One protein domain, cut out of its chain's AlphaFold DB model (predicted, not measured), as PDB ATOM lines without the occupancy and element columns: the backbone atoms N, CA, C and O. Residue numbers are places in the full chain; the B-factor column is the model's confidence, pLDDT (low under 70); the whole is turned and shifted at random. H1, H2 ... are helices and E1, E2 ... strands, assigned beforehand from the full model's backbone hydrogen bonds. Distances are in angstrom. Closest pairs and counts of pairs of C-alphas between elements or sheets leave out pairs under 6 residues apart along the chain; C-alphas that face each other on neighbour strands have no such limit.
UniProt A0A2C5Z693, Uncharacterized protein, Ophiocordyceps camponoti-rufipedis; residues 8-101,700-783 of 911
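Overview. This is residues 8 to 101 and 700 to 783 of the 911 residues of an uncharacterized protein of Ophiocordyceps camponoti-rufipedis (UniProt A0A2C5Z693). Three long helices, H1, H4 and H5, draw together at one end of an elongated, open frame and spread like a loose fan, with H4 between H1 and H5. At the other end of H1 is a small head of H2, H7, H8 and a three-stranded sheet, and H6 leads from the spread end of H5 back toward it. The printed part has 178 residues, with eight named helices and three named strands in the order H1 E1 H2 H3 H4 H5 H6 H7 H8 E2 E3; the class is mostly helix, and the sheet, E1 E2 E3, is antiparallel. The whole is loose, with a radius of gyration of the C-alphas of 20.6 A, and spans 65 by 43 by 33 A, only just elongated.

Along the chain. H1, residues 8 to 36, begins at C-alpha 8 (157.544, 179.122, 214.077) and is 42.0 A long. E1 is residues 40 to 42, H2 residues 43 to 54 at 16.6 A, and H3 residues 58 to 61. H4, residues 74 to 96, is 32.9 A long; H5, residues 700 to 722, is 32.6 A long and begins at C-alpha 700 (153.719, 166.662, 211.312). H6 is residues 728 to 738 at 15.7 A, H7 residues 740 to 747, H8 residues 760 to 767, E2 residues 771 to 773, and E3 residues 780 to 782, ending at C-alpha 782 (122.602, 166.782, 259.968).

Arrangement. With residues 11 to 19 alone, H1 touches H4, closest at the C-alphas of Gly 12 and Ile 95, 4.7 A, at a steep tilt of 44 degrees, opposite ways. H4 touches H5 with residues 86 to 96 alone, closest at the C-alphas of Ala 93 and Ala 703, 4.7 A, at a steep tilt of 38 degrees, opposite ways. H1 and H5 are apart. H1 touches H2 with residues 30 to 34 alone, the C-alphas of Ala 30 and Leu 53 closest at 5.4 A. H3 is close to H1 but not clearly touching, with the C-alphas of Asn 27 and Trp 58 closest at 6.9 A. H2 touches H7, the C-alphas of Ala 43 and Gly 741 closest at 4.1 A. H6 and H8 touch no helix; H8 is near H2 and H7. H7 is on the sheet at a height of 10.0 A, across the strands, at 83 degrees to E2 on the local plane; H2 only grazes it with residues 43 to 46. N 772 and O 41 of E2 and E1 are 2.9 A apart, and N 782 and O 771 of the hairpin E2 and E3 are 2.9 A apart, within hydrogen-bond range. Every O i to N i+4 pair is within range in H2, H5, H6, H7 and H8, against 24 of 25 in H1 and 16 of 19 in H4; H3 is too short for one.

Size, cuts and confidence. The C-alphas of Phe 101 and Gly 750 are farthest apart, 66.1 A. Residues 102 to 699 are not printed, and C-alphas 101 and 700 are 10.2 A apart across the cut. The links H3 to H4 and H7 to H8 are long. Residues 70 to 76, 711 to 716 and 718 to 725 stand free. The mean pLDDT of the printed part is 78.9; 21 residues are under 70, among them 724 to 727 and 749 to 757.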
ATOM      1  N   ALA A   8     157.630 180.530 213.697       66.88
ATOM      2  CA  ALA A   8     157.544 179.122 214.077       66.88
ATOM      3  C   ALA A   8     158.088 178.837 215.492       66.88
ATOM      4  O   ALA A   8     157.432 178.137 216.267       66.88
ATOM      5  N   TYR A   9     159.252 179.391 215.854       70.88
ATOM      6  CA  TYR A   9     159.808 179.261 217.206       70.88
ATOM      7  C   TYR A   9     158.957 180.006 218.239       70.88
ATOM      8  O   TYR A   9     158.655 179.443 219.290       70.88
ATOM      9  N   ALA A  10     158.507 181.225 217.921       72.94
ATOM     10  CA  ALA A  10     157.595 181.983 218.778       72.94
ATOM     11  C   ALA A  10     156.291 181.208 219.049       72.94
ATOM     12  O   ALA A  10     155.927 181.006 220.207       72.94
ATOM     13  N   ALA A  11     155.628 180.692 218.008       75.44
ATOM     14  CA  ALA A  11     154.404 179.904 218.150       75.44
ATOM     15  C   ALA A  11     154.613 178.612 218.966       75.44
ATOM     16  O   ALA A  11     153.793 178.296 219.827       75.44
ATOM     17  N   GLY A  12     155.721 177.891 218.751       76.50
ATOM     18  CA  GLY A  12     156.056 176.689 219.523       76.50
ATOM     19  C   GLY A  12     156.314 176.970 221.011       76.50
ATOM     20  O   GLY A  12     155.864 176.210 221.871       76.50
ATOM     21  N   LEU A  13     156.981 178.085 221.332       75.44
ATOM     22  CA  LEU A  13     157.222 178.525 222.711       75.44
ATOM     23  C   LEU A  13     155.938 179.013 223.401       75.44
ATOM     24  O   LEU A  13     155.710 178.678 224.563       75.44
ATOM     25  N   ILE A  14     155.066 179.730 222.686       77.00
ATOM     26  CA  ILE A  14     153.744 180.135 223.190       77.00
ATOM     27  C   ILE A  14     152.883 178.895 223.477       77.00
ATOM     28  O   ILE A  14     152.294 178.800 224.553       77.00
ATOM     29  N   ALA A  15     152.862 177.907 222.574       80.81
ATOM     30  CA  ALA A  15     152.149 176.647 222.787       80.81
ATOM     31  C   ALA A  15     152.659 175.895 224.032       80.81
ATOM     32  O   ALA A  15     151.855 175.456 224.855       80.81
ATOM     33  N   LEU A  16     153.983 175.804 224.216       77.81
ATOM     34  CA  LEU A  16     154.597 175.234 225.421       77.81
ATOM     35  C   LEU A  16     154.183 175.995 226.694       77.81
ATOM     36  O   LEU A  16     153.796 175.370 227.682       77.81
ATOM     37  N   GLY A  17     154.208 177.331 226.665       76.12
ATOM     38  CA  GLY A  17     153.782 178.177 227.783       76.12
ATOM     39  C   GLY A  17     152.317 177.959 228.168       76.12
ATOM     40  O   GLY A  17     152.014 177.717 229.336       76.12
ATOM     41  N   VAL A  18     151.406 177.953 227.189       77.94
ATOM     42  CA  VAL A  18     149.969 177.704 227.407       77.94
ATOM     43  C   VAL A  18     149.715 176.303 227.980       77.94
ATOM     44  O   VAL A  18     148.880 176.150 228.873       77.94
ATOM     45  N   LEU A  19     150.453 175.284 227.525       80.19
ATOM     46  CA  LEU A  19     150.367 173.922 228.068       80.19
ATOM     47  C   LEU A  19     150.806 173.860 229.539       80.19
ATOM     48  O   LEU A  19     150.095 173.279 230.361       80.19
ATOM     49  N   LEU A  20     151.928 174.500 229.888       78.12
ATOM     50  CA  LEU A  20     152.414 174.579 231.269       78.12
ATOM     51  C   LEU A  20     151.438 175.347 232.173       78.12
ATOM     52  O   LEU A  20     151.092 174.859 233.248       78.12
ATOM     53  N   VAL A  21     150.923 176.498 231.729       80.81
ATOM     54  CA  VAL A  21     149.930 177.287 232.481       80.81
ATOM     55  C   VAL A  21     148.651 176.481 232.716       80.81
ATOM     56  O   VAL A  21     148.180 176.409 233.852       80.81
ATOM     57  N   ARG A  22     148.119 175.805 231.688       79.81
ATOM     58  CA  ARG A  22     146.932 174.939 231.804       79.81
ATOM     59  C   ARG A  22     147.139 173.812 232.823       79.81
ATOM     60  O   ARG A  22     146.240 173.535 233.618       79.81
ATOM     61  N   GLN A  23     148.318 173.190 232.813       77.69
ATOM     62  CA  GLN A  23     148.684 172.118 233.739       77.69
ATOM     63  C   GLN A  23     148.835 172.626 235.183       77.69
ATOM     64  O   GLN A  23     148.350 171.986 236.117       77.69
ATOM     65  N   CYS A  24     149.466 173.784 235.386       80.88
ATOM     66  CA  CYS A  24     149.627 174.382 236.711       80.88
ATOM     67  C   CYS A  24     148.291 174.869 237.294       80.88
ATOM     68  O   CYS A  24     148.004 174.594 238.456       80.88
ATOM     69  N   TYR A  25     147.448 175.530 236.494       82.75
ATOM     70  CA  TYR A  25     146.184 176.134 236.934       82.75
ATOM     71  C   TYR A  25     145.198 175.112 237.523       82.75
ATOM     72  O   TYR A  25     144.679 175.318 238.620       82.75
ATOM     73  N   SER A  26     144.998 173.972 236.850       79.56
ATOM     74  CA  SER A  26     144.123 172.888 237.335       79.56
ATOM     75  C   SER A  26     144.572 172.347 238.701       79.56
ATOM     76  O   SER A  26     143.764 172.204 239.621       79.56
ATOM     77  N   ASN A  27     145.875 172.109 238.870       82.31
ATOM     78  CA  ASN A  27     146.426 171.591 240.121       82.31
ATOM     79  C   ASN A  27     146.448 172.656 241.233       82.31
ATOM     80  O   ASN A  27     146.164 172.336 242.387       82.31
ATOM     81  N   ALA A  28     146.715 173.922 240.902       84.81
ATOM     82  CA  ALA A  28     146.668 175.031 241.853       84.81
ATOM     83  C   ALA A  28     145.248 175.258 242.396       84.81
ATOM     84  O   ALA A  28     145.075 175.370 243.609       84.81
ATOM     85  N   ILE A  29     144.221 175.245 241.534       85.69
ATOM     86  CA  ILE A  29     142.819 175.357 241.969       85.69
ATOM     87  C   ILE A  29     142.417 174.181 242.854       85.69
ATOM     88  O   ILE A  29     141.827 174.407 243.906       85.69
ATOM     89  N   ALA A  30     142.768 172.945 242.495       84.81
ATOM     90  CA  ALA A  30     142.472 171.780 243.329       84.81
ATOM     91  C   ALA A  30     143.135 171.867 244.721       84.81
ATOM     92  O   ALA A  30     142.508 171.534 245.726       84.81
ATOM     93  N   PHE A  31     144.363 172.393 244.804       84.69
ATOM     94  CA  PHE A  31     145.049 172.632 246.076       84.69
ATOM     95  C   PHE A  31     144.376 173.743 246.899       84.69
ATOM     96  O   PHE A  31     144.085 173.540 248.076       84.69
ATOM     97  N   ILE A  32     144.048 174.887 246.290       86.94
ATOM     98  CA  ILE A  32     143.311 175.982 246.949       86.94
ATOM     99  C   ILE A  32     141.951 175.482 247.458       86.94
ATOM    100  O   ILE A  32     141.597 175.703 248.615       86.94
ATOM    101  N   LEU A  33     141.222 174.735 246.627       86.12
ATOM    102  CA  LEU A  33     139.936 174.142 246.975       86.12
ATOM    103  C   LEU A  33     140.072 173.159 248.145       86.12
ATOM    104  O   LEU A  33     139.260 173.229 249.060       86.12
ATOM    105  N   SER A  34     141.123 172.329 248.200       84.75
ATOM    106  CA  SER A  34     141.374 171.447 249.356       84.75
ATOM    107  C   SER A  34     141.634 172.191 250.676       84.75
ATOM    108  O   SER A  34     141.387 171.632 251.740       84.75
ATOM    109  N   LYS A  35     142.088 173.456 250.634       82.62
ATOM    110  CA  LYS A  35     142.236 174.309 251.829       82.62
ATOM    111  C   LYS A  35     140.944 175.020 252.234       82.62
ATOM    112  O   LYS A  35     140.771 175.319 253.410       82.62
ATOM    113  N   ILE A  36     140.057 175.298 251.279       85.62
ATOM    114  CA  ILE A  36     138.730 175.892 251.527       85.62
ATOM    115  C   ILE A  36     137.736 174.822 252.016       85.62
ATOM    116  O   ILE A  36     136.825 175.114 252.791       85.62
ATOM    117  N   LEU A  37     137.915 173.571 251.585       80.69
ATOM    118  CA  LEU A  37     137.041 172.439 251.881       80.69
ATOM    119  C   LEU A  37     137.261 171.897 253.307       80.69
ATOM    120  O   LEU A  37     137.894 170.865 253.514       80.69
ATOM    121  N   GLY A  38     136.725 172.616 254.298       77.31
ATOM    122  CA  GLY A  38     136.709 172.191 255.703       77.31
ATOM    123  C   GLY A  38     135.958 170.870 255.950       77.31
ATOM    124  O   GLY A  38     135.211 170.382 255.101       77.31
ATOM    125  N   SER A  39     136.129 170.299 257.147       76.25
ATOM    126  CA  SER A  39     135.670 168.936 257.472       76.25
ATOM    127  C   SER A  39     134.152 168.726 257.455       76.25
ATOM    128  O   SER A  39     133.710 167.589 257.294       76.25
ATOM    129  N   SER A  40     133.352 169.791 257.585       80.00
ATOM    130  CA  SER A  40     131.894 169.730 257.456       80.00
ATOM    131  C   SER A  40     131.392 170.672 256.366       80.00
ATOM    132  O   SER A  40     131.665 171.870 256.388       80.00
ATOM    133  N   ASN A  41     130.669 170.112 255.398       86.69
ATOM    134  CA  ASN A  41     130.189 170.785 254.190       86.69
ATOM    135  C   ASN A  41     128.884 170.132 253.699       86.69
ATOM    136  O   ASN A  41     128.559 169.010 254.089       86.69
ATOM    137  N   SER A  42     128.123 170.814 252.841       86.94
ATOM    138  CA  SER A  42     126.854 170.273 252.332       86.94
ATOM    139  C   SER A  42     127.054 169.141 251.315       86.94
ATOM    140  O   SER A  42     128.082 169.066 250.632       86.94
ATOM    141  N   ALA A  43     126.052 168.273 251.160       83.19
ATOM    142  CA  ALA A  43     126.072 167.184 250.178       83.19
ATOM    143  C   ALA A  43     126.265 167.667 248.725       83.19
ATOM    144  O   ALA A  43     126.932 166.997 247.924       83.19
ATOM    145  N   ALA A  44     125.733 168.844 248.382       84.81
ATOM    146  CA  ALA A  44     125.988 169.485 247.095       84.81
ATOM    147  C   ALA A  44     127.462 169.903 246.945       84.81
ATOM    148  O   ALA A  44     128.088 169.561 245.938       84.81
ATOM    149  N   THR A  45     128.036 170.568 247.957       86.88
ATOM    150  CA  THR A  45     129.441 171.010 247.942       86.88
ATOM    151  C   THR A  45     130.394 169.825 247.820       86.88
ATOM    152  O   THR A  45     131.210 169.813 246.904       86.88
ATOM    153  N   TRP A  46     130.241 168.773 248.634       85.62
ATOM    154  CA  TRP A  46     131.081 167.567 248.537       85.62
ATOM    155  C   TRP A  46     131.035 166.903 247.153       85.62
ATOM    156  O   TRP A  46     132.038 166.359 246.690       85.62
ATOM    157  N   THR A  47     129.892 166.968 246.462       87.06
ATOM    158  CA  THR A  47     129.758 166.435 245.098       87.06
ATOM    159  C   THR A  47     130.547 167.272 244.087       87.06
ATOM    160  O   THR A  47     131.352 166.715 243.342       87.06
ATOM    161  N   LEU A  48     130.367 168.597 244.099       87.00
ATOM    162  CA  LEU A  48     131.055 169.533 243.201       87.00
ATOM    163  C   LEU A  48     132.575 169.561 243.440       87.00
ATOM    164  O   LEU A  48     133.369 169.554 242.501       87.00
ATOM    165  N   SER A  49     132.989 169.552 244.706       85.75
ATOM    166  CA  SER A  49     134.395 169.531 245.107       85.75
ATOM    167  C   SER A  49     135.101 168.243 244.687       85.75
ATOM    168  O   SER A  49     136.238 168.304 244.226       85.75
ATOM    169  N   SER A  50     134.434 167.089 244.788       85.56
ATOM    170  CA  SER A  50     135.003 165.816 244.336       85.56
ATOM    171  C   SER A  50     135.261 165.801 242.827       85.56
ATOM    172  O   SER A  50     136.325 165.361 242.400       85.56
ATOM    173  N   GLU A  51     134.345 166.347 242.019       84.06
ATOM    174  CA  GLU A  51     134.541 166.477 240.570       84.06
ATOM    175  C   GLU A  51     135.803 167.297 240.242       84.06
ATOM    176  O   GLU A  51     136.653 166.842 239.476       84.06
ATOM    177  N   MET A  52     135.986 168.451 240.890       83.31
ATOM    178  CA  MET A  52     137.159 169.314 240.680       83.31
ATOM    179  C   MET A  52     138.472 168.674 241.162       83.31
ATOM    180  O   MET A  52     139.501 168.794 240.496       83.31
ATOM    181  N   LEU A  53     138.452 167.955 242.289       84.00
ATOM    182  CA  LEU A  53     139.629 167.245 242.803       84.00
ATOM    183  C   LEU A  53     140.017 166.059 241.903       84.00
ATOM    184  O   LEU A  53     141.203 165.866 241.631       84.00
ATOM    185  N   GLN A  54     139.040 165.302 241.390       84.00
ATOM    186  CA  GLN A  54     139.264 164.160 240.491       84.00
ATOM    187  C   GLN A  54     139.702 164.563 239.073       84.00
ATOM    188  O   GLN A  54     140.335 163.760 238.392       84.00
ATOM    189  N   GLN A  55     139.408 165.790 238.629       80.19
ATOM    190  CA  GLN A  55     139.915 166.341 237.363       80.19
ATOM    191  C   GLN A  55     141.377 166.830 237.443       80.19
ATOM    192  O   GLN A  55     141.972 167.142 236.410       80.19
ATOM    193  N   SER A  56     141.965 166.896 238.642       83.19
ATOM    194  CA  SER A  56     143.368 167.280 238.857       83.19
ATOM    195  C   SER A  56     144.324 166.076 238.846       83.19
ATOM    196  O   SER A  56     143.900 164.923 238.820       83.19
ATOM    197  N   TYR A  57     145.634 166.328 238.914       79.12
ATOM    198  CA  TYR A  57     146.663 165.283 238.993       79.12
ATOM    199  C   TYR A  57     147.020 164.895 240.439       79.12
ATOM    200  O   TYR A  57     147.751 163.924 240.641       79.12
ATOM    201  N   TRP A  58     146.485 165.591 241.451       82.56
ATOM    202  CA  TRP A  58     146.700 165.255 242.864       82.56
ATOM    203  C   TRP A  58     146.353 163.804 243.239       82.56
ATOM    204  O   TRP A  58     147.136 163.219 243.984       82.56
ATOM    205  N   PRO A  59     145.284 163.163 242.715       80.12
ATOM    206  CA  PRO A  59     145.002 161.758 243.015       80.12
ATOM    207  C   PRO A  59     146.126 160.803 242.584       80.12
ATOM    208  O   PRO A  59     146.385 159.807 243.253       80.12
ATOM    209  N   TYR A  60     146.830 161.128 241.493       75.69
ATOM    210  CA  TYR A  60     147.990 160.371 241.018       75.69
ATOM    211  C   TYR A  60     149.262 160.724 241.804       75.69
ATOM    212  O   TYR A  60     150.012 159.833 242.188       75.69
ATOM    213  N   LEU A  61     149.494 162.013 242.082       78.38
ATOM    214  CA  LEU A  61     150.686 162.485 242.799       78.38
ATOM    215  C   LEU A  61     150.715 162.044 244.274       78.38
ATOM    216  O   LEU A  61     151.785 161.785 244.817       78.38
ATOM    217  N   LEU A  62     149.543 161.948 244.910       82.12
ATOM    218  CA  LEU A  62     149.360 161.515 246.299       82.12
ATOM    219  C   LEU A  62     149.044 160.012 246.428       82.12
ATOM    220  O   LEU A  62     148.763 159.554 247.532       82.12
ATOM    221  N   TYR A  63     149.063 159.256 245.321       77.56
ATOM    222  CA  TYR A  63     148.752 157.819 245.271       77.56
ATOM    223  C   TYR A  63     147.429 157.428 245.964       77.56
ATOM    224  O   TYR A  63     147.349 156.408 246.650       77.56
ATOM    225  N   THR A  64     146.370 158.224 245.786       79.94
ATOM    226  CA  THR A  64     145.055 157.926 246.384       79.94
ATOM    227  C   THR A  64     144.376 156.749 245.676       79.94
ATOM    228  O   THR A  64     144.815 156.313 244.609       79.94
ATOM    229  N   ASP A  65     143.288 156.218 246.239       74.19
ATOM    230  CA  ASP A  65     142.657 154.971 245.774       74.19
ATOM    231  C   ASP A  65     142.268 154.961 244.287       74.19
ATOM    232  O   ASP A  65     142.333 153.917 243.638       74.19
ATOM    233  N   SER A  66     141.944 156.119 243.702       70.62
ATOM    234  CA  SER A  66     141.633 156.241 242.269       70.62
ATOM    235  C   SER A  66     142.847 156.078 241.339       70.62
ATOM    236  O   SER A  66     142.667 155.904 240.132       70.62
ATOM    237  N   SER A  67     144.071 156.091 241.875       69.94
ATOM    238  CA  SER A  67     145.315 155.771 241.156       69.94
ATOM    239  C   SER A  67     145.682 154.278 241.201       69.94
ATOM    240  O   SER A  67     146.531 153.822 240.422       69.94
ATOM    241  N   GLN A  68     145.056 153.498 242.091       77.06
ATOM    242  CA  GLN A  68     145.400 152.094 242.295       77.06
ATOM    243  C   GLN A  68     144.954 151.215 241.116       77.06
ATOM    244  O   GLN A  68     143.870 151.355 240.554       77.06
ATOM    245  N   ASN A  69     145.809 150.258 240.746       73.62
ATOM    246  CA  ASN A  69     145.606 149.399 239.573       73.62
ATOM    247  C   ASN A  69     145.107 147.982 239.928       73.62
ATOM    248  O   ASN A  69     144.828 147.185 239.030       73.62
ATOM    249  N   GLY A  70     145.018 147.651 241.221       74.75
ATOM    250  CA  GLY A  70     144.552 146.352 241.711       74.75
ATOM    251  C   GLY A  70     143.038 146.185 241.567       74.75
ATOM    252  O   GLY A  70     142.286 147.135 241.742       74.75
ATOM    253  N   ASN A  71     142.582 144.971 241.250       77.69
ATOM    254  CA  ASN A  71     141.166 144.562 241.197       77.69
ATOM    255  C   ASN A  71     140.227 145.343 240.238       77.69
ATOM    256  O   ASN A  71     139.050 145.003 240.125       77.69
ATOM    257  N   VAL A  72     140.725 146.322 239.472       79.62
ATOM    258  CA  VAL A  72     139.937 147.077 238.481       79.62
ATOM    259  C   VAL A  72     139.662 146.245 237.218       79.62
ATOM    260  O   VAL A  72     140.532 145.553 236.681       79.62
ATOM    261  N   ARG A  73     138.446 146.363 236.662       84.62
ATOM    262  CA  ARG A  73     138.071 145.752 235.374       84.62
ATOM    263  C   ARG A  73     138.986 146.256 234.246       84.62
ATOM    264  O   ARG A  73     138.890 147.414 233.842       84.62
ATOM    265  N   LYS A  74     139.796 145.363 233.662       77.75
ATOM    266  CA  LYS A  74     140.828 145.681 232.646       77.75
ATOM    267  C   LYS A  74     140.352 146.578 231.488       77.75
ATOM    268  O   LYS A  74     141.106 147.436 231.046       77.75
ATOM    269  N   SER A  75     139.113 146.429 231.010       79.81
ATOM    270  CA  SER A  75     138.569 147.276 229.931       79.81
ATOM    271  C   SER A  75     138.352 148.741 230.341       79.81
ATOM    272  O   SER A  75     138.425 149.622 229.494       79.81
ATOM    273  N   VAL A  76     138.090 149.004 231.625       80.44
ATOM    274  CA  VAL A  76     137.986 150.366 232.177       80.44
ATOM    275  C   VAL A  76     139.386 150.945 232.382       80.44
ATOM    276  O   VAL A  76     139.625 152.081 231.994       80.44
ATOM    277  N   LEU A  77     140.325 150.133 232.887       80.81
ATOM    278  CA  LEU A  77     141.731 150.507 233.087       80.81
ATOM    279  C   LEU A  77     142.421 150.965 231.785       80.81
ATOM    280  O   LEU A  77     143.172 151.935 231.784       80.81
ATOM    281  N   TRP A  78     142.168 150.277 230.667       78.38
ATOM    282  CA  TRP A  78     142.698 150.690 229.361       78.38
ATOM    283  C   TRP A  78     142.061 151.985 228.849       78.38
ATOM    284  O   TRP A  78     142.759 152.814 228.269       78.38
ATOM    285  N   LEU A  79     140.760 152.189 229.085       81.62
ATOM    286  CA  LEU A  79     140.056 153.388 228.633       81.62
ATOM    287  C   LEU A  79     140.433 154.629 229.458       81.62
ATOM    288  O   LEU A  79     140.641 155.690 228.878       81.62
ATOM    289  N   SER A  80     140.592 154.507 230.782       77.19
ATOM    290  CA  SER A  80     141.028 155.625 231.633       77.19
ATOM    291  C   SER A  80     142.461 156.067 231.322       77.19
ATOM    292  O   SER A  80     142.738 157.263 231.292       77.19
ATOM    293  N   ARG A  81     143.354 155.122 230.997       76.88
ATOM    294  CA  ARG A  81     144.730 155.408 230.549       76.88
ATOM    295  C   ARG A  81     144.816 156.024 229.146       76.88
ATOM    296  O   ARG A  81     145.831 156.640 228.835       76.88
ATOM    297  N   LEU A  82     143.778 155.907 228.312       80.19
ATOM    298  CA  LEU A  82     143.757 156.499 226.969       80.19
ATOM    299  C   LEU A  82     143.763 158.039 227.015       80.19
ATOM    300  O   LEU A  82     144.449 158.675 226.216       80.19
ATOM    301  N   LEU A  83     143.026 158.638 227.960       77.69
ATOM    302  CA  LEU A  83     142.873 160.093 228.081       77.69
ATOM    303  C   LEU A  83     144.208 160.838 228.307       77.69
ATOM    304  O   LEU A  83     144.501 161.737 227.516       77.69
ATOM    305  N   PRO A  84     145.049 160.498 229.310       75.19
ATOM    306  CA  PRO A  84     146.327 161.186 229.503       75.19
ATOM    307  C   PRO A  84     147.306 160.951 228.344       75.19
ATOM    308  O   PRO A  84     148.029 161.870 227.971       75.19
ATOM    309  N   VAL A  85     147.296 159.770 227.709       80.19
ATOM    310  CA  VAL A  85     148.140 159.485 226.532       80.19
ATOM    311  C   VAL A  85     147.748 160.365 225.338       80.19
ATOM    312  O   VAL A  85     148.621 160.941 224.689       80.19
ATOM    313  N   LEU A  86     146.446 160.543 225.086       82.19
ATOM    314  CA  LEU A  86     145.937 161.505 224.099       82.19
ATOM    315  C   LEU A  86     146.325 162.948 224.455       82.19
ATOM    316  O   LEU A  86     146.738 163.698 223.573       82.19
ATOM    317  N   GLY A  87     146.247 163.328 225.735       80.00
ATOM    318  CA  GLY A  87     146.670 164.650 226.208       80.00
ATOM    319  C   GLY A  87     148.150 164.941 225.927       80.00
ATOM    320  O   GLY A  87     148.481 166.006 225.404       80.00
ATOM    321  N   VAL A  88     149.036 163.978 226.197       82.12
ATOM    322  CA  VAL A  88     150.477 164.093 225.905       82.12
ATOM    323  C   VAL A  88     150.737 164.160 224.394       82.12
ATOM    324  O   VAL A  88     151.501 165.014 223.949       82.12
ATOM    325  N   LEU A  89     150.065 163.330 223.586       82.69
ATOM    326  CA  LEU A  89     150.193 163.360 222.121       82.69
ATOM    327  C   LEU A  89     149.750 164.701 221.517       82.69
ATOM    328  O   LEU A  89     150.445 165.243 220.658       82.69
ATOM    329  N   LEU A  90     148.631 165.264 221.981       83.50
ATOM    330  CA  LEU A  90     148.157 166.587 221.560       83.50
ATOM    331  C   LEU A  90     149.113 167.709 221.997       83.50
ATOM    332  O   LEU A  90     149.361 168.633 221.224       83.50
ATOM    333  N   SER A  91     149.700 167.600 223.192       82.81
ATOM    334  CA  SER A  91     150.706 168.545 223.694       82.81
ATOM    335  C   SER A  91     151.968 168.548 222.820       82.81
ATOM    336  O   SER A  91     152.435 169.604 222.399       82.81
ATOM    337  N   LEU A  92     152.484 167.362 222.474       82.12
ATOM    338  CA  LEU A  92     153.626 167.215 221.567       82.12
ATOM    339  C   LEU A  92     153.300 167.717 220.154       82.12
ATOM    340  O   LEU A  92     154.114 168.412 219.550       82.12
ATOM    341  N   ALA A  93     152.101 167.429 219.637       84.44
ATOM    342  CA  ALA A  93     151.653 167.924 218.337       84.44
ATOM    343  C   ALA A  93     151.608 169.461 218.272       84.44
ATOM    344  O   ALA A  93     152.085 170.032 217.291       84.44
ATOM    345  N   ALA A  94     151.096 170.126 219.313       81.56
ATOM    346  CA  ALA A  94     151.026 171.588 219.390       81.56
ATOM    347  C   ALA A  94     152.411 172.264 219.413       81.56
ATOM    348  O   ALA A  94     152.581 173.325 218.821       81.56
ATOM    349  N   ILE A  95     153.410 171.644 220.052       82.06
ATOM    350  CA  ILE A  95     154.786 172.170 220.111       82.06
ATOM    351  C   ILE A  95     155.558 171.863 218.819       82.06
ATOM    352  O   ILE A  95     156.293 172.713 218.317       82.06
ATOM    353  N   MET A  96     155.416 170.652 218.270       82.94
ATOM    354  CA  MET A  96     156.220 170.211 217.127       82.94
ATOM    355  C   MET A  96     155.708 170.727 215.781       82.94
ATOM    356  O   MET A  96     156.526 170.988 214.902       82.94
ATOM    357  N   THR A  97     154.395 170.912 215.591       83.00
ATOM    358  CA  THR A  97     153.881 171.300 214.265       83.00
ATOM    359  C   THR A  97     154.355 172.668 213.760       83.00
ATOM    360  O   THR A  97     154.715 172.711 212.579       83.00
ATOM    361  N   PRO A  98     154.459 173.748 214.570       79.50
ATOM    362  CA  PRO A  98     155.002 175.026 214.103       79.50
ATOM    363  C   PRO A  98     156.468 174.921 213.665       79.50
ATOM    364  O   PRO A  98     156.838 175.461 212.625       79.50
ATOM    365  N   LEU A  99     157.285 174.154 214.399       80.88
ATOM    366  CA  LEU A  99     158.726 173.976 214.154       80.88
ATOM    367  C   LEU A  99     159.064 173.328 212.797       80.88
ATOM    368  O   LEU A  99     160.220 173.347 212.376       80.88
ATOM    369  N   GLY A 100     158.078 172.755 212.100       78.69
ATOM    370  CA  GLY A 100     158.270 172.212 210.758       78.69
ATOM    371  C   GLY A 100     158.413 173.270 209.655       78.69
ATOM    372  O   GLY A 100     158.940 172.939 208.591       78.69
ATOM    373  N   PHE A 101     157.974 174.514 209.873       81.31
ATOM    374  CA  PHE A 101     158.051 175.584 208.870       81.31
ATOM    375  C   PHE A 101     159.450 176.207 208.779       81.31
ATOM    376  O   PHE A 101     160.045 176.586 209.784       81.31
ATOM    377  N   ALA A 700     155.161 166.919 211.375       81.81
ATOM    378  CA  ALA A 700     153.719 166.662 211.312       81.81
ATOM    379  C   ALA A 700     153.311 165.296 211.897       81.81
ATOM    380  O   ALA A 700     152.132 165.087 212.182       81.81
ATOM    381  N   ILE A 701     154.255 164.365 212.100       87.12
ATOM    382  CA  ILE A 701     153.961 162.983 212.520       87.12
ATOM    383  C   ILE A 701     153.108 162.918 213.808       87.12
ATOM    384  O   ILE A 701     152.092 162.218 213.786       87.12
ATOM    385  N   PRO A 702     153.409 163.659 214.899       84.94
ATOM    386  CA  PRO A 702     152.593 163.606 216.117       84.94
ATOM    387  C   PRO A 702     151.159 164.110 215.905       84.94
ATOM    388  O   PRO A 702     150.227 163.573 216.500       84.94
ATOM    389  N   ALA A 703     150.968 165.111 215.038       82.94
ATOM    390  CA  ALA A 703     149.652 165.667 214.728       82.94
ATOM    391  C   ALA A 703     148.811 164.731 213.852       82.94
ATOM    392  O   ALA A 703     147.620 164.569 214.095       82.94
ATOM    393  N   ILE A 704     149.423 164.057 212.874       86.50
ATOM    394  CA  ILE A 704     148.742 163.040 212.059       86.50
ATOM    395  C   ILE A 704     148.276 161.877 212.951       86.50
ATOM    396  O   ILE A 704     147.137 161.422 212.834       86.50
ATOM    397  N   ILE A 705     149.123 161.436 213.889       88.19
ATOM    398  CA  ILE A 705     148.780 160.395 214.868       88.19
ATOM    399  C   ILE A 705     147.652 160.860 215.801       88.19
ATOM    400  O   ILE A 705     146.697 160.110 216.013       88.19
ATOM    401  N   SER A 706     147.714 162.084 216.341       85.75
ATOM    402  CA  SER A 706     146.670 162.595 217.241       85.75
ATOM    403  C   SER A 706     145.331 162.814 216.528       85.75
ATOM    404  O   SER A 706     144.290 162.493 217.102       85.75
ATOM    405  N   LEU A 707     145.342 163.250 215.262       84.94
ATOM    406  CA  LEU A 707     144.152 163.381 214.419       84.94
ATOM    407  C   LEU A 707     143.499 162.016 214.155       84.94
ATOM    408  O   LEU A 707     142.293 161.867 214.345       84.94
ATOM    409  N   ALA A 708     144.287 161.005 213.771       88.06
ATOM    410  CA  ALA A 708     143.790 159.647 213.549       88.06
ATOM    411  C   ALA A 708     143.221 159.025 214.838       88.06
ATOM    412  O   ALA A 708     142.147 158.419 214.821       88.06
ATOM    413  N   ALA A 709     143.900 159.223 215.972       85.69
ATOM    414  CA  ALA A 709     143.436 158.757 217.274       85.69
ATOM    415  C   ALA A 709     142.126 159.450 217.695       85.69
ATOM    416  O   ALA A 709     141.162 158.763 218.039       85.69
ATOM    417  N   ALA A 710     142.041 160.779 217.591       83.94
ATOM    418  CA  ALA A 710     140.822 161.538 217.876       83.94
ATOM    419  C   ALA A 710     139.654 161.108 216.971       83.94
ATOM    420  O   ALA A 710     138.562 160.832 217.472       83.94
ATOM    421  N   LEU A 711     139.893 160.960 215.663       87.12
ATOM    422  CA  LEU A 711     138.896 160.471 214.709       87.12
ATOM    423  C   LEU A 711     138.390 159.073 215.094       87.12
ATOM    424  O   LEU A 711     137.184 158.844 215.087       87.12
ATOM    425  N   SER A 712     139.278 158.157 215.501       86.38
ATOM    426  CA  SER A 712     138.876 156.813 215.943       86.38
ATOM    427  C   SER A 712     137.973 156.833 217.185       86.38
ATOM    428  O   SER A 712     137.006 156.076 217.247       86.38
ATOM    429  N   VAL A 713     138.223 157.739 218.140       85.81
ATOM    430  CA  VAL A 713     137.398 157.906 219.352       85.81
ATOM    431  C   VAL A 713     136.030 158.508 219.010       85.81
ATOM    432  O   VAL A 713     135.011 158.063 219.543       85.81
ATOM    433  N   VAL A 714     135.981 159.475 218.090       85.00
ATOM    434  CA  VAL A 714     134.727 160.072 217.598       85.00
ATOM    435  C   VAL A 714     133.899 159.050 216.813       85.00
ATOM    436  O   VAL A 714     132.710 158.894 217.080       85.00
ATOM    437  N   VAL A 715     134.512 158.280 215.910       87.31
ATOM    438  CA  VAL A 715     133.820 157.214 215.167       87.31
ATOM    439  C   VAL A 715     133.321 156.120 216.117       87.31
ATOM    440  O   VAL A 715     132.172 155.695 216.003       87.31
ATOM    441  N   ALA A 716     134.122 155.702 217.102       84.50
ATOM    442  CA  ALA A 716     133.698 154.713 218.093       84.50
ATOM    443  C   ALA A 716     132.518 155.204 218.954       84.50
ATOM    444  O   ALA A 716     131.590 154.433 219.207       84.50
ATOM    445  N   SER A 717     132.509 156.474 219.377       81.38
ATOM    446  CA  SER A 717     131.403 157.029 220.168       81.38
ATOM    447  C   SER A 717     130.118 157.184 219.344       81.38
ATOM    448  O   SER A 717     129.047 156.811 219.824       81.38
ATOM    449  N   LEU A 718     130.223 157.612 218.079       81.94
ATOM    450  CA  LEU A 718     129.102 157.656 217.134       81.94
ATOM    451  C   LEU A 718     128.522 156.259 216.869       81.94
ATOM    452  O   LEU A 718     127.311 156.074 216.974       81.94
ATOM    453  N   VAL A 719     129.361 155.249 216.613       83.56
ATOM    454  CA  VAL A 719     128.914 153.857 216.423       83.56
ATOM    455  C   VAL A 719     128.194 153.330 217.671       83.56
ATOM    456  O   VAL A 719     127.120 152.738 217.556       83.56
ATOM    457  N   LEU A 720     128.720 153.589 218.873       80.75
ATOM    458  CA  LEU A 720     128.076 153.186 220.130       80.75
ATOM    459  C   LEU A 720     126.731 153.896 220.377       80.75
ATOM    460  O   LEU A 720     125.821 153.276 220.934       80.75
ATOM    461  N   ALA A 721     126.583 155.151 219.939       76.00
ATOM    462  CA  ALA A 721     125.320 155.886 219.994       76.00
ATOM    463  C   ALA A 721     124.295 155.347 218.975       76.00
ATOM    464  O   ALA A 721     123.157 155.038 219.341       76.00
ATOM    465  N   CYS A 722     124.699 155.160 217.713       76.50
ATOM    466  CA  CYS A 722     123.843 154.631 216.645       76.50
ATOM    467  C   CYS A 722     123.326 153.215 216.946       76.50
ATOM    468  O   CYS A 722     122.169 152.910 216.659       76.50
ATOM    469  N   LEU A 723     124.135 152.366 217.593       78.75
ATOM    470  CA  LEU A 723     123.749 151.009 218.000       78.75
ATOM    471  C   LEU A 723     122.739 150.956 219.169       78.75
ATOM    472  O   LEU A 723     122.409 149.860 219.625       78.75
ATOM    473  N   ARG A 724     122.260 152.103 219.684       61.62
ATOM    474  CA  ARG A 724     121.243 152.271 220.753       61.62
ATOM    475  C   ARG A 724     121.501 151.564 222.099       61.62
ATOM    476  O   ARG A 724     120.732 151.773 223.034       61.62
ATOM    477  N   ARG A 725     122.574 150.778 222.245       58.00
ATOM    478  CA  ARG A 725     122.896 150.011 223.467       58.00
ATOM    479  C   ARG A 725     123.186 150.885 224.690       58.00
ATOM    480  O   ARG A 725     122.863 150.471 225.796       58.00
ATOM    481  N   ASN A 726     123.751 152.077 224.494       58.88
ATOM    482  CA  ASN A 726     124.085 153.014 225.568       58.88
ATOM    483  C   ASN A 726     123.312 154.327 225.386       58.88
ATOM    484  O   ASN A 726     123.786 155.256 224.739       58.88
ATOM    485  N   ASN A 727     122.113 154.412 225.962       67.25
ATOM    486  CA  ASN A 727     121.333 155.651 225.962       67.25
ATOM    487  C   ASN A 727     121.931 156.672 226.961       67.25
ATOM    488  O   ASN A 727     122.426 156.270 228.018       67.25
ATOM    489  N   LEU A 728     121.845 157.983 226.690       74.19
ATOM    490  CA  LEU A 728     122.431 159.039 227.545       74.19
ATOM    491  C   LEU A 728     121.925 158.988 229.000       74.19
ATOM    492  O   LEU A 728     122.662 159.320 229.928       74.19
ATOM    493  N   GLY A 729     120.703 158.490 229.217       73.56
ATOM    494  CA  GLY A 729     120.159 158.223 230.552       73.56
ATOM    495  C   GLY A 729     120.977 157.219 231.380       73.56
ATOM    496  O   GLY A 729     121.060 157.375 232.595       73.56
ATOM    497  N   HIS A 730     121.643 156.238 230.755       77.38
ATOM    498  CA  HIS A 730     122.545 155.328 231.469       77.38
ATOM    499  C   HIS A 730     123.824 156.037 231.912       77.38
ATOM    500  O   HIS A 730     124.227 155.859 233.058       77.38
ATOM    501  N   LEU A 731     124.443 156.858 231.054       79.94
ATOM    502  CA  LEU A 731     125.622 157.646 231.433       79.94
ATOM    503  C   LEU A 731     125.283 158.598 232.589       79.94
ATOM    504  O   LEU A 731     125.962 158.591 233.613       79.94
ATOM    505  N   ARG A 732     124.162 159.324 232.468       80.81
ATOM    506  CA  ARG A 732     123.621 160.185 233.528       80.81
ATOM    507  C   ARG A 732     123.437 159.422 234.844       80.81
ATOM    508  O   ARG A 732     123.892 159.897 235.880       80.81
ATOM    509  N   ARG A 733     122.837 158.224 234.808       79.94
ATOM    510  CA  ARG A 733     122.624 157.393 236.005       79.94
ATOM    511  C   ARG A 733     123.937 156.927 236.639       79.94
ATOM    512  O   ARG A 733     124.039 156.972 237.856       79.94
ATOM    513  N   HIS A 734     124.950 156.543 235.856       83.88
ATOM    514  CA  HIS A 734     126.264 156.180 236.409       83.88
ATOM    515  C   HIS A 734     126.938 157.375 237.098       83.88
ATOM    516  O   HIS A 734     127.391 157.231 238.228       83.88
ATOM    517  N   ILE A 735     126.933 158.560 236.474       83.88
ATOM    518  CA  ILE A 735     127.460 159.795 237.084       83.88
ATOM    519  C   ILE A 735     126.712 160.110 238.392       83.88
ATOM    520  O   ILE A 735     127.333 160.387 239.414       83.88
ATOM    521  N   GLN A 736     125.381 159.985 238.402       82.81
ATOM    522  CA  GLN A 736     124.563 160.190 239.604       82.81
ATOM    523  C   GLN A 736     124.818 159.157 240.717       82.81
ATOM    524  O   GLN A 736     124.709 159.515 241.887       82.81
ATOM    525  N   CYS A 737     125.154 157.905 240.397       81.50
ATOM    526  CA  CYS A 737     125.515 156.896 241.402       81.50
ATOM    527  C   CYS A 737     126.930 157.084 241.975       81.50
ATOM    528  O   CYS A 737     127.203 156.594 243.064       81.50
ATOM    529  N   LEU A 738     127.824 157.776 241.257       83.06
ATOM    530  CA  LEU A 738     129.218 158.012 241.662       83.06
ATOM    531  C   LEU A 738     129.426 159.336 242.425       83.06
ATOM    532  O   LEU A 738     130.530 159.611 242.887       83.06
ATOM    533  N   ALA A 739     128.380 160.151 242.578       86.12
ATOM    534  CA  ALA A 739     128.414 161.421 243.302       86.12
ATOM    535  C   ALA A 739     128.557 161.208 244.831       86.12
ATOM    536  O   ALA A 739     127.621 160.684 245.444       86.12
ATOM    537  N   PRO A 740     129.649 161.656 245.491       84.25
ATOM    538  CA  PRO A 740     129.870 161.367 246.913       84.25
ATOM    539  C   PRO A 740     128.782 161.898 247.840       84.25
ATOM    540  O   PRO A 740     128.378 161.189 248.755       84.25
ATOM    541  N   GLY A 741     128.223 163.085 247.572       82.38
ATOM    542  CA  GLY A 741     127.113 163.616 248.367       82.38
ATOM    543  C   GLY A 741     125.902 162.683 248.389       82.38
ATOM    544  O   GLY A 741     125.326 162.465 249.450       82.38
ATOM    545  N   ARG A 742     125.563 162.053 247.251       83.19
ATOM    546  CA  ARG A 742     124.487 161.046 247.179       83.19
ATOM    547  C   ARG A 742     124.819 159.814 248.014       83.19
ATOM    548  O   ARG A 742     123.984 159.381 248.803       83.19
ATOM    549  N   ILE A 743     126.042 159.301 247.873       82.06
ATOM    550  CA  ILE A 743     126.542 158.132 248.611       82.06
ATOM    551  C   ILE A 743     126.472 158.381 250.129       82.06
ATOM    552  O   ILE A 743     125.903 157.567 250.855       82.06
ATOM    553  N   TYR A 744     126.956 159.529 250.610       81.69
ATOM    554  CA  TYR A 744     126.898 159.892 252.028       81.69
ATOM    555  C   TYR A 744     125.458 160.092 252.534       81.69
ATOM    556  O   TYR A 744     125.126 159.562 253.592       81.69
ATOM    557  N   THR A 745     124.569 160.757 251.776       78.69
ATOM    558  CA  THR A 745     123.146 160.920 252.170       78.69
ATOM    559  C   THR A 745     122.358 159.604 252.238       78.69
ATOM    560  O   THR A 745     121.273 159.572 252.818       78.69
ATOM    561  N   LEU A 746     122.887 158.519 251.659       78.75
ATOM    562  CA  LEU A 746     122.291 157.182 251.706       78.75
ATOM    563  C   LEU A 746     122.905 156.281 252.792       78.75
ATOM    564  O   LEU A 746     122.188 155.462 253.361       78.75
ATOM    565  N   LEU A 747     124.213 156.395 253.054       72.75
ATOM    566  CA  LEU A 747     124.956 155.468 253.923       72.75
ATOM    567  C   LEU A 747     125.220 155.983 255.348       72.75
ATOM    568  O   LEU A 747     125.583 155.186 256.211       72.75
ATOM    569  N   ALA A 748     125.071 157.282 255.614       71.62
ATOM    570  CA  ALA A 748     125.295 157.836 256.949       71.62
ATOM    571  C   ALA A 748     124.188 157.417 257.948       71.62
ATOM    572  O   ALA A 748     123.005 157.428 257.585       71.62
ATOM    573  N   PRO A 749     124.519 157.112 259.221       57.47
ATOM    574  CA  PRO A 749     123.520 156.840 260.253       57.47
ATOM    575  C   PRO A 749     122.535 158.008 260.406       57.47
ATOM    576  O   PRO A 749     122.941 159.157 260.571       57.47
ATOM    577  N   GLY A 750     121.234 157.713 260.338       58.94
ATOM    578  CA  GLY A 750     120.167 158.721 260.356       58.94
ATOM    579  C   GLY A 750     119.822 159.336 258.991       58.94
ATOM    580  O   GLY A 750     118.903 160.150 258.916       58.94
ATOM    581  N   GLY A 751     120.494 158.956 257.898       56.03
ATOM    582  CA  GLY A 751     120.151 159.396 256.542       56.03
ATOM    583  C   GLY A 751     118.764 158.915 256.090       56.03
ATOM    584  O   GLY A 751     118.454 157.727 256.142       56.03
ATOM    585  N   SER A 752     117.922 159.828 255.599       56.19
ATOM    586  CA  SER A 752     116.554 159.547 255.131       56.19
ATOM    587  C   SER A 752     116.515 159.046 253.675       56.19
ATOM    588  O   SER A 752     115.792 159.573 252.825       56.19
ATOM    589  N   GLY A 753     117.299 157.994 253.404       58.75
ATOM    590  CA  GLY A 753     117.140 157.091 252.256       58.75
ATOM    591  C   GLY A 753     117.168 157.743 250.870       58.75
ATOM    592  O   GLY A 753     116.269 157.497 250.068       58.75
ATOM    593  N   GLY A 754     118.175 158.573 250.573       58.69
ATOM    594  CA  GLY A 754     118.284 159.276 249.289       58.69
ATOM    595  C   GLY A 754     118.461 158.345 248.077       58.69
ATOM    596  O   GLY A 754     119.583 157.997 247.719       58.69
ATOM    597  N   ASP A 755     117.362 157.976 247.411       67.38
ATOM    598  CA  ASP A 755     117.366 157.076 246.248       67.38
ATOM    599  C   ASP A 755     118.199 157.627 245.070       67.38
ATOM    600  O   ASP A 755     117.959 158.720 244.541       67.38
ATOM    601  N   PHE A 756     119.151 156.816 244.597       69.25
ATOM    602  CA  PHE A 756     119.969 157.088 243.415       69.25
ATOM    603  C   PHE A 756     119.146 157.366 242.142       69.25
ATOM    604  O   PHE A 756     119.644 158.060 241.251       69.25
ATOM    605  N   ALA A 757     117.913 156.859 242.029       68.44
ATOM    606  CA  ALA A 757     117.045 157.093 240.874       68.44
ATOM    607  C   ALA A 757     116.446 158.514 240.806       68.44
ATOM    608  O   ALA A 757     116.026 158.926 239.723       68.44
ATOM    609  N   LEU A 758     116.450 159.289 241.902       76.69
ATOM    610  CA  LEU A 758     115.972 160.680 241.910       76.69
ATOM    611  C   LEU A 758     116.729 161.537 240.887       76.69
ATOM    612  O   LEU A 758     117.955 161.419 240.749       76.69
ATOM    613  N   SER A 759     116.045 162.467 240.208       80.44
ATOM    614  CA  SER A 759     116.733 163.378 239.288       80.44
ATOM    615  C   SER A 759     117.694 164.309 240.038       80.44
ATOM    616  O   SER A 759     117.582 164.532 241.246       80.44
ATOM    617  N   GLY A 760     118.672 164.871 239.320       79.12
ATOM    618  CA  GLY A 760     119.654 165.787 239.912       79.12
ATOM    619  C   GLY A 760     119.011 166.980 240.632       79.12
ATOM    620  O   GLY A 760     119.452 167.338 241.719       79.12
ATOM    621  N   ARG A 761     117.928 167.538 240.067       80.69
ATOM    622  CA  ARG A 761     117.231 168.715 240.610       80.69
ATOM    623  C   ARG A 761     116.434 168.384 241.875       80.69
ATOM    624  O   ARG A 761     116.497 169.139 242.837       80.69
ATOM    625  N   GLU A 762     115.729 167.254 241.881       80.94
ATOM    626  CA  GLU A 762     114.898 166.820 243.016       80.94
ATOM    627  C   GLU A 762     115.745 166.369 244.206       80.94
ATOM    628  O   GLU A 762     115.441 166.730 245.338       80.94
ATOM    629  N   TRP A 763     116.834 165.629 243.961       84.88
ATOM    630  CA  TRP A 763     117.772 165.267 245.026       84.88
ATOM    631  C   TRP A 763     118.442 166.509 245.621       84.88
ATOM    632  O   TRP A 763     118.454 166.658 246.836       84.88
ATOM    633  N   ASN A 764     118.933 167.436 244.787       82.69
ATOM    634  CA  ASN A 764     119.586 168.647 245.289       82.69
ATOM    635  C   ASN A 764     118.620 169.525 246.106       82.69
ATOM    636  O   ASN A 764     119.007 170.064 247.135       82.69
ATOM    637  N   GLY A 765     117.352 169.617 245.687       79.62
ATOM    638  CA  GLY A 765     116.315 170.356 246.412       79.62
ATOM    639  C   GLY A 765     115.826 169.701 247.712       79.62
ATOM    640  O   GLY A 765     115.247 170.401 248.534       79.62
ATOM    641  N   LYS A 766     116.044 168.390 247.903       76.25
ATOM    642  CA  LYS A 766     115.658 167.658 249.127       76.25
ATOM    643  C   LYS A 766     116.812 167.434 250.105       76.25
ATOM    644  O   LYS A 766     116.602 167.581 251.296       76.25
ATOM    645  N   TYR A 767     117.991 167.087 249.588       80.69
ATOM    646  CA  TYR A 767     119.136 166.591 250.366       80.69
ATOM    647  C   TYR A 767     120.447 167.345 250.089       80.69
ATOM    648  O   TYR A 767     121.425 167.199 250.814       80.69
ATOM    649  N   GLY A 768     120.509 168.171 249.037       78.31
ATOM    650  CA  GLY A 768     121.737 168.890 248.660       78.31
ATOM    651  C   GLY A 768     122.222 169.889 249.718       78.31
ATOM    652  O   GLY A 768     123.403 170.233 249.741       78.31
ATOM    653  N   ALA A 769     121.319 170.327 250.602       81.94
ATOM    654  CA  ALA A 769     121.584 171.239 251.710       81.94
ATOM    655  C   ALA A 769     121.925 170.541 253.042       81.94
ATOM    656  O   ALA A 769     122.245 171.242 254.004       81.94
ATOM    657  N   ASP A 770     121.862 169.206 253.117       81.88
ATOM    658  CA  ASP A 770     122.198 168.472 254.339       81.88
ATOM    659  C   ASP A 770     123.704 168.536 254.601       81.88
ATOM    660  O   ASP A 770     124.521 168.372 253.687       81.88
ATOM    661  N   MET A 771     124.075 168.791 255.857       81.25
ATOM    662  CA  MET A 771     125.472 168.956 256.258       81.25
ATOM    663  C   MET A 771     126.093 167.601 256.587       81.25
ATOM    664  O   MET A 771     125.605 166.895 257.469       81.25
ATOM    665  N   ILE A 772     127.185 167.274 255.898       81.69
ATOM    666  CA  ILE A 772     127.983 166.063 256.097       81.69
ATOM    667  C   ILE A 772     129.272 166.464 256.813       81.69
ATOM    668  O   ILE A 772     130.058 167.245 256.273       81.69
ATOM    669  N   ASP A 773     129.489 165.927 258.012       80.12
ATOM    670  CA  ASP A 773     130.764 165.996 258.736       80.12
ATOM    671  C   ASP A 773     131.591 164.727 258.477       80.12
ATOM    672  O   ASP A 773     131.117 163.612 258.714       80.12
ATOM    673  N   LEU A 774     132.817 164.914 257.978       79.62
ATOM    674  CA  LEU A 774     133.803 163.868 257.686       79.62
ATOM    675  C   LEU A 774     134.991 163.878 258.671       79.62
ATOM    676  O   LEU A 774     135.982 163.194 258.436       79.62
ATOM    677  N   TYR A 775     134.925 164.636 259.775       75.38
ATOM    678  CA  TYR A 775     135.990 164.677 260.791       75.38
ATOM    679  C   TYR A 775     136.087 163.398 261.651       75.38
ATOM    680  O   TYR A 775     137.063 163.200 262.372       75.38
ATOM    681  N   ARG A 776     135.061 162.540 261.623       64.19
ATOM    682  CA  ARG A 776     134.945 161.331 262.457       64.19
ATOM    683  C   ARG A 776     135.027 160.063 261.608       64.19
ATOM    684  O   ARG A 776     134.693 160.081 260.429       64.19
ATOM    685  N   GLU A 777     135.383 158.947 262.246       65.94
ATOM    686  CA  GLU A 777     135.503 157.613 261.621       65.94
ATOM    687  C   GLU A 777     134.217 157.119 260.927       65.94
ATOM    688  O   GLU A 777     134.271 156.245 260.064       65.94
ATOM    689  N   VAL A 778     133.060 157.691 261.279       70.62
ATOM    690  CA  VAL A 778     131.767 157.457 260.624       70.62
ATOM    691  C   VAL A 778     131.175 158.814 260.220       70.62
ATOM    692  O   VAL A 778     131.080 159.696 261.080       70.62
ATOM    693  N   PRO A 779     130.754 159.007 258.952       70.12
ATOM    694  CA  PRO A 779     130.190 160.272 258.492       70.12
ATOM    695  C   PRO A 779     128.841 160.550 259.161       70.12
ATOM    696  O   PRO A 779     127.971 159.679 259.210       70.12
ATOM    697  N   LEU A 780     128.647 161.782 259.635       69.94
ATOM    698  CA  LEU A 780     127.391 162.225 260.249       69.94
ATOM    699  C   LEU A 780     126.649 163.193 259.327       69.94
ATOM    700  O   LEU A 780     127.228 164.169 258.853       69.94
ATOM    701  N   VAL A 781     125.354 162.940 259.121       69.56
ATOM    702  CA  VAL A 781     124.439 163.817 258.378       69.56
ATOM    703  C   VAL A 781     123.554 164.580 259.358       69.56
ATOM    704  O   VAL A 781     122.844 163.978 260.162       69.56
ATOM    705  N   ARG A 782     123.565 165.914 259.276       69.19
ATOM    706  CA  ARG A 782     122.602 166.782 259.968       69.19
ATOM    707  C   ARG A 782     121.554 167.284 258.976       69.19
ATOM    708  O   ARG A 782     121.838 168.179 258.178       69.19
ATOM    709  N   HIS A 783     120.353 166.712 259.070       64.50
ATOM    710  CA  HIS A 783     119.159 167.167 258.346       64.50
ATOM    711  C   HIS A 783     118.782 168.587 258.750       64.50
ATOM    712  O   HIS A 783     118.802 168.935 259.935       64.50
TER     713      HIS A 783